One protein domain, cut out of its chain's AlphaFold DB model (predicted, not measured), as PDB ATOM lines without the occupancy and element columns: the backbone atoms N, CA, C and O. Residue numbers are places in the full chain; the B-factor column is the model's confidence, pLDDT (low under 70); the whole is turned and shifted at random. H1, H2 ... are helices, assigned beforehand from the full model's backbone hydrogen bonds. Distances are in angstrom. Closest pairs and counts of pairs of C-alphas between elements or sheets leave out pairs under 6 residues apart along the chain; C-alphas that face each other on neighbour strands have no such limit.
ATOM      1  N   MET A  48     117.263 131.008 116.877       80.94
ATOM      2  CA  MET A  48     116.102 130.430 117.554       80.94
ATOM      3  C   MET A  48     114.837 131.262 117.319       80.94
ATOM      4  O   MET A  48     113.780 130.702 117.031       80.94
ATOM      5  N   ARG A  49     114.930 132.599 117.408       79.38
ATOM      6  CA  ARG A  49     113.803 133.497 117.112       79.38
ATOM      7  C   ARG A  49     113.375 133.406 115.649       79.38
ATOM      8  O   ARG A  49     112.177 133.382 115.391       79.38
ATOM      9  N   ALA A  50     114.318 133.318 114.712       78.50
ATOM     10  CA  ALA A  50     114.014 133.168 113.291       78.50
ATOM     11  C   ALA A  50     113.309 131.834 112.987       78.50
ATOM     12  O   ALA A  50     112.324 131.822 112.253       78.50
ATOM     13  N   ILE A  51     113.757 130.731 113.599       82.81
ATOM     14  CA  ILE A  51     113.107 129.416 113.494       82.81
ATOM     15  C   ILE A  51     111.687 129.485 114.057       82.81
ATOM     16  O   ILE A  51     110.752 129.077 113.382       82.81
ATOM     17  N   ILE A  52     111.497 130.059 115.248       78.81
ATOM     18  CA  ILE A  52     110.163 130.195 115.856       78.81
ATOM     19  C   ILE A  52     109.247 131.090 115.009       78.81
ATOM     20  O   ILE A  52     108.059 130.805 114.889       78.81
ATOM     21  N   ALA A  53     109.771 132.163 114.414       74.81
ATOM     22  CA  ALA A  53     108.992 133.044 113.546       74.81
ATOM     23  C   ALA A  53     108.579 132.359 112.233       74.81
ATOM     24  O   ALA A  53     107.479 132.602 111.743       74.81
ATOM     25  N   ARG A  54     109.448 131.506 111.671       84.69
ATOM     26  CA  ARG A  54     109.204 130.778 110.418       84.69
ATOM     27  C   ARG A  54     108.322 129.545 110.615       84.69
ATOM     28  O   ARG A  54     107.356 129.363 109.885       84.69
ATOM     29  N   ASP A  55     108.673 128.711 111.585       83.12
ATOM     30  CA  ASP A  55     108.135 127.356 111.761       83.12
ATOM     31  C   ASP A  55     107.109 127.281 112.905       83.12
ATOM     32  O   ASP A  55     106.449 126.261 113.102       83.12
ATOM     33  N   GLY A  56     106.958 128.368 113.665       72.81
ATOM     34  CA  GLY A  56     106.155 128.399 114.877       72.81
ATOM     35  C   GLY A  56     106.860 127.754 116.071       72.81
ATOM     36  O   GLY A  56     108.001 127.293 116.018       72.81
ATOM     37  N   TRP A  57     106.161 127.727 117.205       71.06
ATOM     38  CA  TRP A  57     106.628 126.984 118.374       71.06
ATOM     39  C   TRP A  57     106.448 125.478 118.152       71.06
ATOM     40  O   TRP A  57     105.437 125.079 117.569       71.06
ATOM     41  N   PRO A  58     107.343 124.626 118.688       75.50
ATOM     42  CA  PRO A  58     107.140 123.183 118.668       75.50
ATOM     43  C   PRO A  58     105.746 122.809 119.187       75.50
ATOM     44  O   PRO A  58     105.302 123.324 120.217       75.50
ATOM     45  N   SER A  59     105.066 121.895 118.495       72.12
ATOM     46  CA  SER A  59     103.653 121.562 118.743       72.12
ATOM     47  C   SER A  59     103.356 121.086 120.173       72.12
ATOM     48  O   SER A  59     102.267 121.308 120.695       72.12
ATOM     49  N   PHE A  60     104.333 120.487 120.860       69.81
ATOM     50  CA  PHE A  60     104.200 120.070 122.263       69.81
ATOM     51  C   PHE A  60     104.264 121.236 123.276       69.81
ATOM     52  O   PHE A  60     103.946 121.050 124.455       69.81
ATOM     53  N   ILE A  61     104.681 122.429 122.834       67.25
ATOM     54  CA  ILE A  61     104.736 123.675 123.619       67.25
ATOM     55  C   ILE A  61     103.669 124.672 123.152       67.25
ATOM     56  O   ILE A  61     103.198 125.462 123.968       67.25
ATOM     57  N   SER A  62     103.262 124.638 121.878       62.81
ATOM     58  CA  SER A  62     102.319 125.604 121.296       62.81
ATOM     59  C   SER A  62     101.002 125.694 122.076       62.81
ATOM     60  O   SER A  62     100.554 126.796 122.387       62.81
ATOM     61  N   SER A  63     100.462 124.558 122.531       57.78
ATOM     62  CA  SER A  63      99.253 124.486 123.369       57.78
ATOM     63  C   SER A  63      99.386 125.181 124.730       57.78
ATOM     64  O   SER A  63      98.387 125.498 125.369       57.78
ATOM     65  N   ARG A  64     100.613 125.468 125.181       60.22
ATOM     66  CA  ARG A  64     100.890 126.149 126.453       60.22
ATOM     67  C   ARG A  64     100.933 127.673 126.329       60.22
ATOM     68  O   ARG A  64     100.997 128.318 127.372       60.22
ATOM     69  N   ARG A  65     100.894 128.250 125.114       58.03
ATOM     70  CA  ARG A  65     100.915 129.715 124.878       58.03
ATOM     71  C   ARG A  65      99.624 130.440 125.276       58.03
ATOM     72  O   ARG A  65      99.571 131.653 125.159       58.03
ATOM     73  N   GLY A  66      98.622 129.728 125.795       53.72
ATOM     74  CA  GLY A  66      97.441 130.334 126.418       53.72
ATOM     75  C   GLY A  66      96.215 130.484 125.518       53.72
ATOM     76  O   GLY A  66      95.144 130.727 126.057       53.72
ATOM     77  N   ASN A  67      96.328 130.257 124.202       53.91
ATOM     78  CA  ASN A  67      95.189 130.454 123.291       53.91
ATOM     79  C   ASN A  67      94.420 129.180 122.908       53.91
ATOM     80  O   ASN A  67      93.208 129.270 122.757       53.91
ATOM     81  N   ASP A  68      95.053 128.002 122.825       50.03
ATOM     82  CA  ASP A  68      94.370 126.841 122.214       50.03
ATOM     83  C   ASP A  68      94.012 125.709 123.184       50.03
ATOM     84  O   ASP A  68      93.108 124.925 122.907       50.03
ATOM     85  N   VAL A  69      94.667 125.620 124.346       49.22
ATOM     86  CA  VAL A  69      94.298 124.658 125.397       49.22
ATOM     87  C   VAL A  69      94.522 125.308 126.757       49.22
ATOM     88  O   VAL A  69      95.507 125.065 127.458       49.22
ATOM     89  N   ILE A  70      93.584 126.177 127.134       50.69
ATOM     90  CA  ILE A  70      93.359 126.511 128.540       50.69
ATOM     91  C   ILE A  70      93.201 125.169 129.263       50.69
ATOM     92  O   ILE A  70      92.365 124.355 128.871       50.69
ATOM     93  N   ARG A  71      94.032 124.890 130.279       50.62
ATOM     94  CA  ARG A  71      93.760 123.763 131.184       50.62
ATOM     95  C   ARG A  71      92.299 123.872 131.614       50.62
ATOM     96  O   ARG A  71      91.867 124.973 131.937       50.62
ATOM     97  N   GLU A  72      91.568 122.762 131.639       49.78
ATOM     98  CA  GLU A  72      90.128 122.736 131.948       49.78
ATOM     99  C   GLU A  72      89.755 123.514 133.229       49.78
ATOM    100  O   GLU A  72      88.633 124.000 133.353       49.78
ATOM    101  N   SER A  73      90.703 123.737 134.151       53.81
ATOM    102  CA  SER A  73      90.589 124.747 135.204       53.81
ATOM    103  C   SER A  73      91.260 126.084 134.837       53.81
ATOM    104  O   SER A  73      92.451 126.298 135.071       53.81
ATOM    105  N   VAL A  74      90.442 127.046 134.395       55.25
ATOM    106  CA  VAL A  74      90.760 128.489 134.249       55.25
ATOM    107  C   VAL A  74      91.445 129.082 135.498       55.25
ATOM    108  O   VAL A  74      92.201 130.045 135.401       55.25
ATOM    109  N   ALA A  75      91.225 128.475 136.670       58.81
ATOM    110  CA  ALA A  75      91.739 128.911 137.967       58.81
ATOM    111  C   ALA A  75      93.279 128.987 138.077       58.81
ATOM    112  O   ALA A  75      93.778 129.731 138.919       58.81
ATOM    113  N   ASP A  76      94.028 128.272 137.231       69.12
ATOM    114  CA  ASP A  76      95.498 128.247 137.299       69.12
ATOM    115  C   ASP A  76      96.183 129.228 136.336       69.12
ATOM    116  O   ASP A  76      97.403 129.398 136.394       69.12
ATOM    117  N   ASN A  77      95.432 129.874 135.441       75.38
ATOM    118  CA  ASN A  77      96.000 130.820 134.485       75.38
ATOM    119  C   ASN A  77      96.307 132.170 135.148       75.38
ATOM    120  O   ASN A  77      95.656 132.607 136.098       75.38
ATOM    121  N   ARG A  78      97.322 132.862 134.628       85.25
ATOM    122  CA  ARG A  78      97.715 134.208 135.057       85.25
ATOM    123  C   ARG A  78      97.392 135.208 133.954       85.25
ATOM    124  O   ARG A  78      97.705 134.971 132.789       85.25
ATOM    125  N   VAL A  79      96.797 136.332 134.337       88.88
ATOM    126  CA  VAL A  79      96.511 137.451 133.434       88.88
ATOM    127  C   VAL A  79      97.747 138.337 133.327       88.88
ATOM    128  O   VAL A  79      98.343 138.701 134.346       88.88
ATOM    129  N   CYS A  80      98.134 138.698 132.105       91.19
ATOM    130  CA  CYS A  80      99.132 139.733 131.890       91.19
ATOM    131  C   CYS A  80      98.540 141.121 132.171       91.19
ATOM    132  O   CYS A  80      97.550 141.518 131.573       91.19
ATOM    133  N   SER A  81      99.192 141.896 133.032       92.50
ATOM    134  CA  SER A  81      98.801 143.269 133.381       92.50
ATOM    135  C   SER A  81      99.001 144.313 132.271       92.50
ATOM    136  O   SER A  81      98.640 145.473 132.469       92.50
ATOM    137  N   VAL A  82      99.598 143.930 131.135       90.94
ATOM    138  CA  VAL A  82      99.880 144.823 130.000       90.94
ATOM    139  C   VAL A  82      98.919 144.557 128.843       90.94
ATOM    140  O   VAL A  82      98.236 145.480 128.418       90.94
ATOM    141  N   CYS A  83      98.841 143.314 128.351       91.06
ATOM    142  CA  CYS A  83      97.969 142.948 127.227       91.06
ATOM    143  C   CYS A  83      96.638 142.297 127.635       91.06
ATOM    144  O   CYS A  83      95.853 141.945 126.761       91.06
ATOM    145  N   GLU A  84      96.403 142.084 128.936       90.44
ATOM    146  CA  GLU A  84      95.169 141.514 129.513       90.44
ATOM    147  C   GLU A  84      94.839 140.072 129.079       90.44
ATOM    148  O   GLU A  84      93.831 139.499 129.494       90.44
ATOM    149  N   GLN A  85      95.725 139.429 128.313       86.00
ATOM    150  CA  GLN A  85      95.587 138.033 127.902       86.00
ATOM    151  C   GLN A  85      95.906 137.063 129.050       86.00
ATOM    152  O   GLN A  85      96.675 137.370 129.970       86.00
ATOM    153  N   GLN A  86      95.312 135.868 128.987       83.81
ATOM    154  CA  GLN A  86      95.535 134.787 129.945       83.81
ATOM    155  C   GLN A  86      96.595 133.820 129.439       83.81
ATOM    156  O   GLN A  86      96.531 133.330 128.317       83.81
ATOM    157  N   PHE A  87      97.532 133.478 130.314       80.06
ATOM    158  CA  PHE A  87      98.599 132.545 129.997       80.06
ATOM    159  C   PHE A  87      98.757 131.506 131.104       80.06
ATOM    160  O   PHE A  87      98.421 131.740 132.268       80.06
ATOM    161  N   SER A  88      99.361 130.369 130.760       77.81
ATOM    162  CA  SER A  88      99.899 129.467 131.777       77.81
ATOM    163  C   SER A  88     100.928 130.216 132.647       77.81
ATOM    164  O   SER A  88     101.686 131.031 132.111       77.81
ATOM    165  N   PRO A  89     101.036 129.920 133.960       79.62
ATOM    166  CA  PRO A  89     102.006 130.559 134.856       79.62
ATOM    167  C   PRO A  89     103.462 130.529 134.373       79.62
ATOM    168  O   PRO A  89     104.255 131.362 134.790       79.62
ATOM    169  N   LEU A  90     103.816 129.588 133.491       79.44
ATOM    170  CA  LEU A  90     105.150 129.488 132.891       79.44
ATOM    171  C   LEU A  90     105.524 130.697 132.019       79.44
ATOM    172  O   LEU A  90     106.706 130.979 131.861       79.44
ATOM    173  N   TRP A  91     104.538 131.393 131.452       83.06
ATOM    174  CA  TRP A  91     104.756 132.501 130.515       83.06
ATOM    175  C   TRP A  91     104.574 133.874 131.145       83.06
ATOM    176  O   TRP A  91     104.813 134.876 130.477       83.06
ATOM    177  N   VAL A  92     104.140 133.926 132.407       86.38
ATOM    178  CA  VAL A  92     103.881 135.172 133.129       86.38
ATOM    179  C   VAL A  92     104.806 135.257 134.328       86.38
ATOM    180  O   VAL A  92     104.622 134.567 135.329       86.38
ATOM    181  N   HIS A  93     105.775 136.164 134.255       88.75
ATOM    182  CA  HIS A  93     106.635 136.494 135.379       88.75
ATOM    183  C   HIS A  93     106.143 137.784 136.033       88.75
ATOM    184  O   HIS A  93     105.997 138.814 135.379       88.75
ATOM    185  N   ARG A  94     105.849 137.729 137.340       90.06
ATOM    186  CA  ARG A  94     105.407 138.896 138.136       90.06
ATOM    187  C   ARG A  94     104.251 139.684 137.493       90.06
ATOM    188  O   ARG A  94     104.193 140.904 137.592       90.06
ATOM    189  N   GLY A  95     103.321 138.976 136.849       90.44
ATOM    190  CA  GLY A  95     102.135 139.578 136.234       90.44
ATOM    191  C   GLY A  95     102.347 140.154 134.831       90.44
ATOM    192  O   GLY A  95     101.456 140.837 134.332       90.44
ATOM    193  N   VAL A  96     103.484 139.897 134.178       92.81
ATOM    194  CA  VAL A  96     103.770 140.334 132.802       92.81
ATOM    195  C   VAL A  96     104.118 139.116 131.948       92.81
ATOM    196  O   VAL A  96     104.867 138.253 132.405       92.81
ATOM    197  N   CYS A  97     103.543 139.004 130.746       89.88
ATOM    198  CA  CYS A  97     103.911 137.932 129.823       89.88
ATOM    199  C   CYS A  97     105.277 138.213 129.182       89.88
ATOM    200  O   CYS A  97     105.706 139.364 129.117       89.88
ATOM    201  N   CYS A  98     105.954 137.177 128.688       87.75
ATOM    202  CA  CYS A  98     107.294 137.314 128.111       87.75
ATOM    203  C   CYS A  98     107.375 138.311 126.939       87.75
ATOM    204  O   CYS A  98     108.382 139.000 126.805       87.75
ATOM    205  N   GLU A  99     106.327 138.422 126.118       87.19
ATOM    206  CA  GLU A  99     106.282 139.352 124.982       87.19
ATOM    207  C   GLU A  99     106.206 140.805 125.469       87.19
ATOM    208  O   GLU A  99     107.101 141.598 125.176       87.19
ATOM    209  N   CYS A 100     105.228 141.131 126.321       90.69
ATOM    210  CA  CYS A 100     105.125 142.468 126.908       90.69
ATOM    211  C   CYS A 100     106.343 142.829 127.772       90.69
ATOM    212  O   CYS A 100     106.704 144.000 127.864       90.69
ATOM    213  N   GLU A 101     106.988 141.851 128.418       94.12
ATOM    214  CA  GLU A 101     108.228 142.093 129.155       94.12
ATOM    215  C   GLU A 101     109.333 142.597 128.218       94.12
ATOM    216  O   GLU A 101     109.974 143.606 128.516       94.12
ATOM    217  N   VAL A 102     109.536 141.922 127.081       91.56
ATOM    218  CA  VAL A 102     110.538 142.303 126.076       91.56
ATOM    219  C   VAL A 102     110.232 143.683 125.504       91.56
ATOM    220  O   VAL A 102     111.104 144.546 125.541       91.56
ATOM    221  N   GLU A 103     108.999 143.929 125.061       92.81
ATOM    222  CA  GLU A 103     108.603 145.212 124.464       92.81
ATOM    223  C   GLU A 103     108.819 146.391 125.424       92.81
ATOM    224  O   GLU A 103     109.369 147.432 125.056       92.81
ATOM    225  N   VAL A 104     108.419 146.240 126.691       94.12
ATOM    226  CA  VAL A 104     108.575 147.307 127.687       94.12
ATOM    227  C   VAL A 104     110.052 147.549 128.018       94.12
ATOM    228  O   VAL A 104     110.448 148.705 128.200       94.12
ATOM    229  N   ARG A 105     110.872 146.492 128.057       95.00
ATOM    230  CA  ARG A 105     112.323 146.598 128.265       95.00
ATOM    231  C   ARG A 105     113.031 147.262 127.087       95.00
ATOM    232  O   ARG A 105     113.882 148.118 127.317       95.00
ATOM    233  N   GLU A 106     112.678 146.910 125.852       93.50
ATOM    234  CA  GLU A 106     113.205 147.541 124.632       93.50
ATOM    235  C   GLU A 106     112.829 149.029 124.563       93.50
ATOM    236  O   GLU A 106     113.629 149.852 124.126       93.50
ATOM    237  N   ALA A 107     111.673 149.403 125.119       93.06
ATOM    238  CA  ALA A 107     111.283 150.797 125.327       93.06
ATOM    239  C   ALA A 107     112.013 151.499 126.499       93.06
ATOM    240  O   ALA A 107     111.646 152.618 126.863       93.06
ATOM    241  N   GLY A 108     113.006 150.860 127.130       93.69
ATOM    242  CA  GLY A 108     113.810 151.444 128.208       93.69
ATOM    243  C   GLY A 108     113.078 151.577 129.547       93.69
ATOM    244  O   GLY A 108     113.397 152.468 130.337       93.69
ATOM    245  N   ARG A 109     112.061 150.743 129.806       94.56
ATOM    246  CA  ARG A 109     111.214 150.839 131.004       94.56
ATOM    247  C   ARG A 109     111.183 149.541 131.805       94.56
ATOM    248  O   ARG A 109     111.386 148.445 131.293       94.56
ATOM    249  N   CYS A 110     110.874 149.671 133.097       95.44
ATOM    250  CA  CYS A 110     110.637 148.525 133.969       95.44
ATOM    251  C   CYS A 110     109.288 147.863 133.626       95.44
ATOM    252  O   CYS A 110     108.257 148.532 133.737       95.44
ATOM    253  N   PRO A 111     109.251 146.560 133.292       94.81
ATOM    254  CA  PRO A 111     107.996 145.867 132.999       94.81
ATOM    255  C   PRO A 111     107.134 145.643 134.251       94.81
ATOM    256  O   PRO A 111     105.916 145.574 134.160       94.81
ATOM    257  N   TYR A 112     107.744 145.566 135.437       94.06
ATOM    258  CA  TYR A 112     107.067 145.078 136.646       94.06
ATOM    259  C   TYR A 112     106.450 146.159 137.532       94.06
ATOM    260  O   TYR A 112     105.689 145.846 138.445       94.06
ATOM    261  N   SER A 113     106.813 147.425 137.341       92.88
ATOM    262  CA  SER A 113     106.357 148.499 138.220       92.88
ATOM    263  C   SER A 113     106.294 149.825 137.485       92.88
ATOM    264  O   SER A 113     107.307 150.347 137.029       92.88
ATOM    265  N   LYS A 114     105.099 150.424 137.481       90.25
ATOM    266  CA  LYS A 114     104.865 151.785 136.976       90.25
ATOM    267  C   LYS A 114     105.493 152.873 137.858       90.25
ATOM    268  O   LYS A 114     105.554 154.019 137.441       90.25
ATOM    269  N   ARG A 115     105.926 152.531 139.080       93.50
ATOM    270  CA  ARG A 115     106.603 153.465 140.000       93.50
ATOM    271  C   ARG A 115     108.095 153.602 139.706       93.50
ATOM    272  O   ARG A 115     108.725 154.491 140.260       93.50
ATOM    273  N   CYS A 116     108.665 152.697 138.911       95.12
ATOM    274  CA  CYS A 116     110.062 152.797 138.523       95.12
ATOM    275  C   CYS A 116     110.227 153.879 137.462       95.12
ATOM    276  O   CYS A 116     109.592 153.823 136.410       95.12
ATOM    277  N   GLU A 117     111.110 154.832 137.730       94.81
ATOM    278  CA  GLU A 117     111.467 155.847 136.750       94.81
ATOM    279  C   GLU A 117     112.416 155.278 135.683       94.81
ATOM    280  O   GLU A 117     113.195 154.364 135.978       94.81
ATOM    281  N   PRO A 118     112.425 155.840 134.458       94.38
ATOM    282  CA  PRO A 118     113.381 155.449 133.417       94.38
ATOM    283  C   PRO A 118     114.844 155.562 133.865       94.38
ATOM    284  O   PRO A 118     115.693 154.781 133.447       94.38
ATOM    285  N   SER A 119     115.149 156.494 134.773       94.62
ATOM    286  CA  SER A 119     116.487 156.678 135.344       94.62
ATOM    287  C   SER A 119     116.978 155.462 136.147       94.62
ATOM    288  O   SER A 119     118.189 155.286 136.290       94.62
ATOM    289  N   TRP A 120     116.077 154.601 136.633       95.69
ATOM    290  CA  TRP A 120     116.401 153.385 137.395       95.69
ATOM    291  C   TRP A 120     116.611 152.164 136.491       95.69
ATOM    292  O   TRP A 120     116.815 151.047 136.977       95.69
ATOM    293  N   PHE A 121     116.516 152.360 135.179       95.94
ATOM    294  CA  PHE A 121     116.691 151.325 134.182       95.94
ATOM    295  C   PHE A 121     118.105 151.376 133.602       95.94
ATOM    296  O   PHE A 121     118.631 152.438 133.269       95.94
ATOM    297  N   CYS A 122     118.733 150.210 133.502       95.94
ATOM    298  CA  CYS A 122     120.048 150.051 132.913       95.94
ATOM    299  C   CYS A 122     119.916 149.923 131.387       95.94
ATOM    300  O   CYS A 122     119.322 148.945 130.921       95.94
ATOM    301  N   PRO A 123     120.499 150.844 130.597       94.56
ATOM    302  CA  PRO A 123     120.445 150.759 129.139       94.56
ATOM    303  C   PRO A 123     121.331 149.634 128.582       94.56
ATOM    304  O   PRO A 123     121.060 149.127 127.500       94.56
ATOM    305  N   HIS A 124     122.362 149.206 129.319       93.56
ATOM    306  CA  HIS A 124     123.320 148.197 128.855       93.56
ATOM    307  C   HIS A 124     122.774 146.765 128.907       93.56
ATOM    308  O   HIS A 124     123.155 145.923 128.101       93.56
ATOM    309  N   SER A 125     121.897 146.473 129.870       92.62
ATOM    310  CA  SER A 125     121.369 145.123 130.118       92.62
ATOM    311  C   SER A 125     119.853 145.018 129.960       92.62
ATOM    312  O   SER A 125     119.305 143.923 130.092       92.62
ATOM    313  N   LEU A 126     119.181 146.148 129.709       95.50
ATOM    314  CA  LEU A 126     117.726 146.285 129.666       95.50
ATOM    315  C   LEU A 126     117.046 145.756 130.942       95.50
ATOM    316  O   LEU A 126     116.041 145.036 130.894       95.50
ATOM    317  N   ARG A 127     117.612 146.096 132.108       95.56
ATOM    318  CA  ARG A 127     117.133 145.663 133.433       95.56
ATOM    319  C   ARG A 127     116.956 146.818 134.406       95.56
ATOM    320  O   ARG A 127     117.736 147.763 134.422       95.56
ATOM    321  N   CYS A 128     115.946 146.718 135.262       96.19
ATOM    322  CA  CYS A 128     115.698 147.661 136.347       96.19
ATOM    323  C   CYS A 128     116.589 147.334 137.553       96.19
ATOM    324  O   CYS A 128     116.532 146.217 138.069       96.19
ATOM    325  N   PHE A 129     117.347 148.307 138.065       95.19
ATOM    326  CA  PHE A 129     118.222 148.107 139.233       95.19
ATOM    327  C   PHE A 129     117.451 147.630 140.477       95.19
ATOM    328  O   PHE A 129     117.943 146.807 141.247       95.19
TER     329      PHE A 129
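Overview. This is residues 48 to 129 of the 280 residues of the protein "Hypothetical protein" of Haptolina brevifila (UniProt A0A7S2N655). Little regular structure is here: two stretches of loops with the short helix H3 between them, and two shorter helices, H1 and H2, near the beginning, with residues 50 to 56 sticking out free. The printed part has 82 residues with three named helices, H1, H2, H3, and no named strand; the class is all helix, with 21 residues in named elements. It is loose, radius of gyration of the C-alphas 14.7 A, and flat, spanning 42 by 32 by 16 A.

Along the chain. Find C-alpha 48 at (116.102, 130.430, 117.554); from there H1 runs to residue 55. H2 is residues 59 to 62. H3, residues 98 to 106, runs 12.3 A to C-alpha 106 at (113.205, 147.541, 124.632).

Arrangement. The three helices are apart from one another. Look for short antiparallel pairings of residues 78 to 79 with 86 to 87, 92 to 93 with 96 to 97, and 121 to 122 with 127 to 128. In H1 and H3 every O i to N i+4 pair is within hydrogen-bond range; H2 is too short for one.

Size, cuts and confidence. The farthest C-alphas, Glu 72 and Ser 119, are 43.1 A apart. The printed part has no cut. The link from H1 to H2 is tight; that from H2 to H3 is long, 35 residues. Residues 60 to 76 have pLDDT under 70.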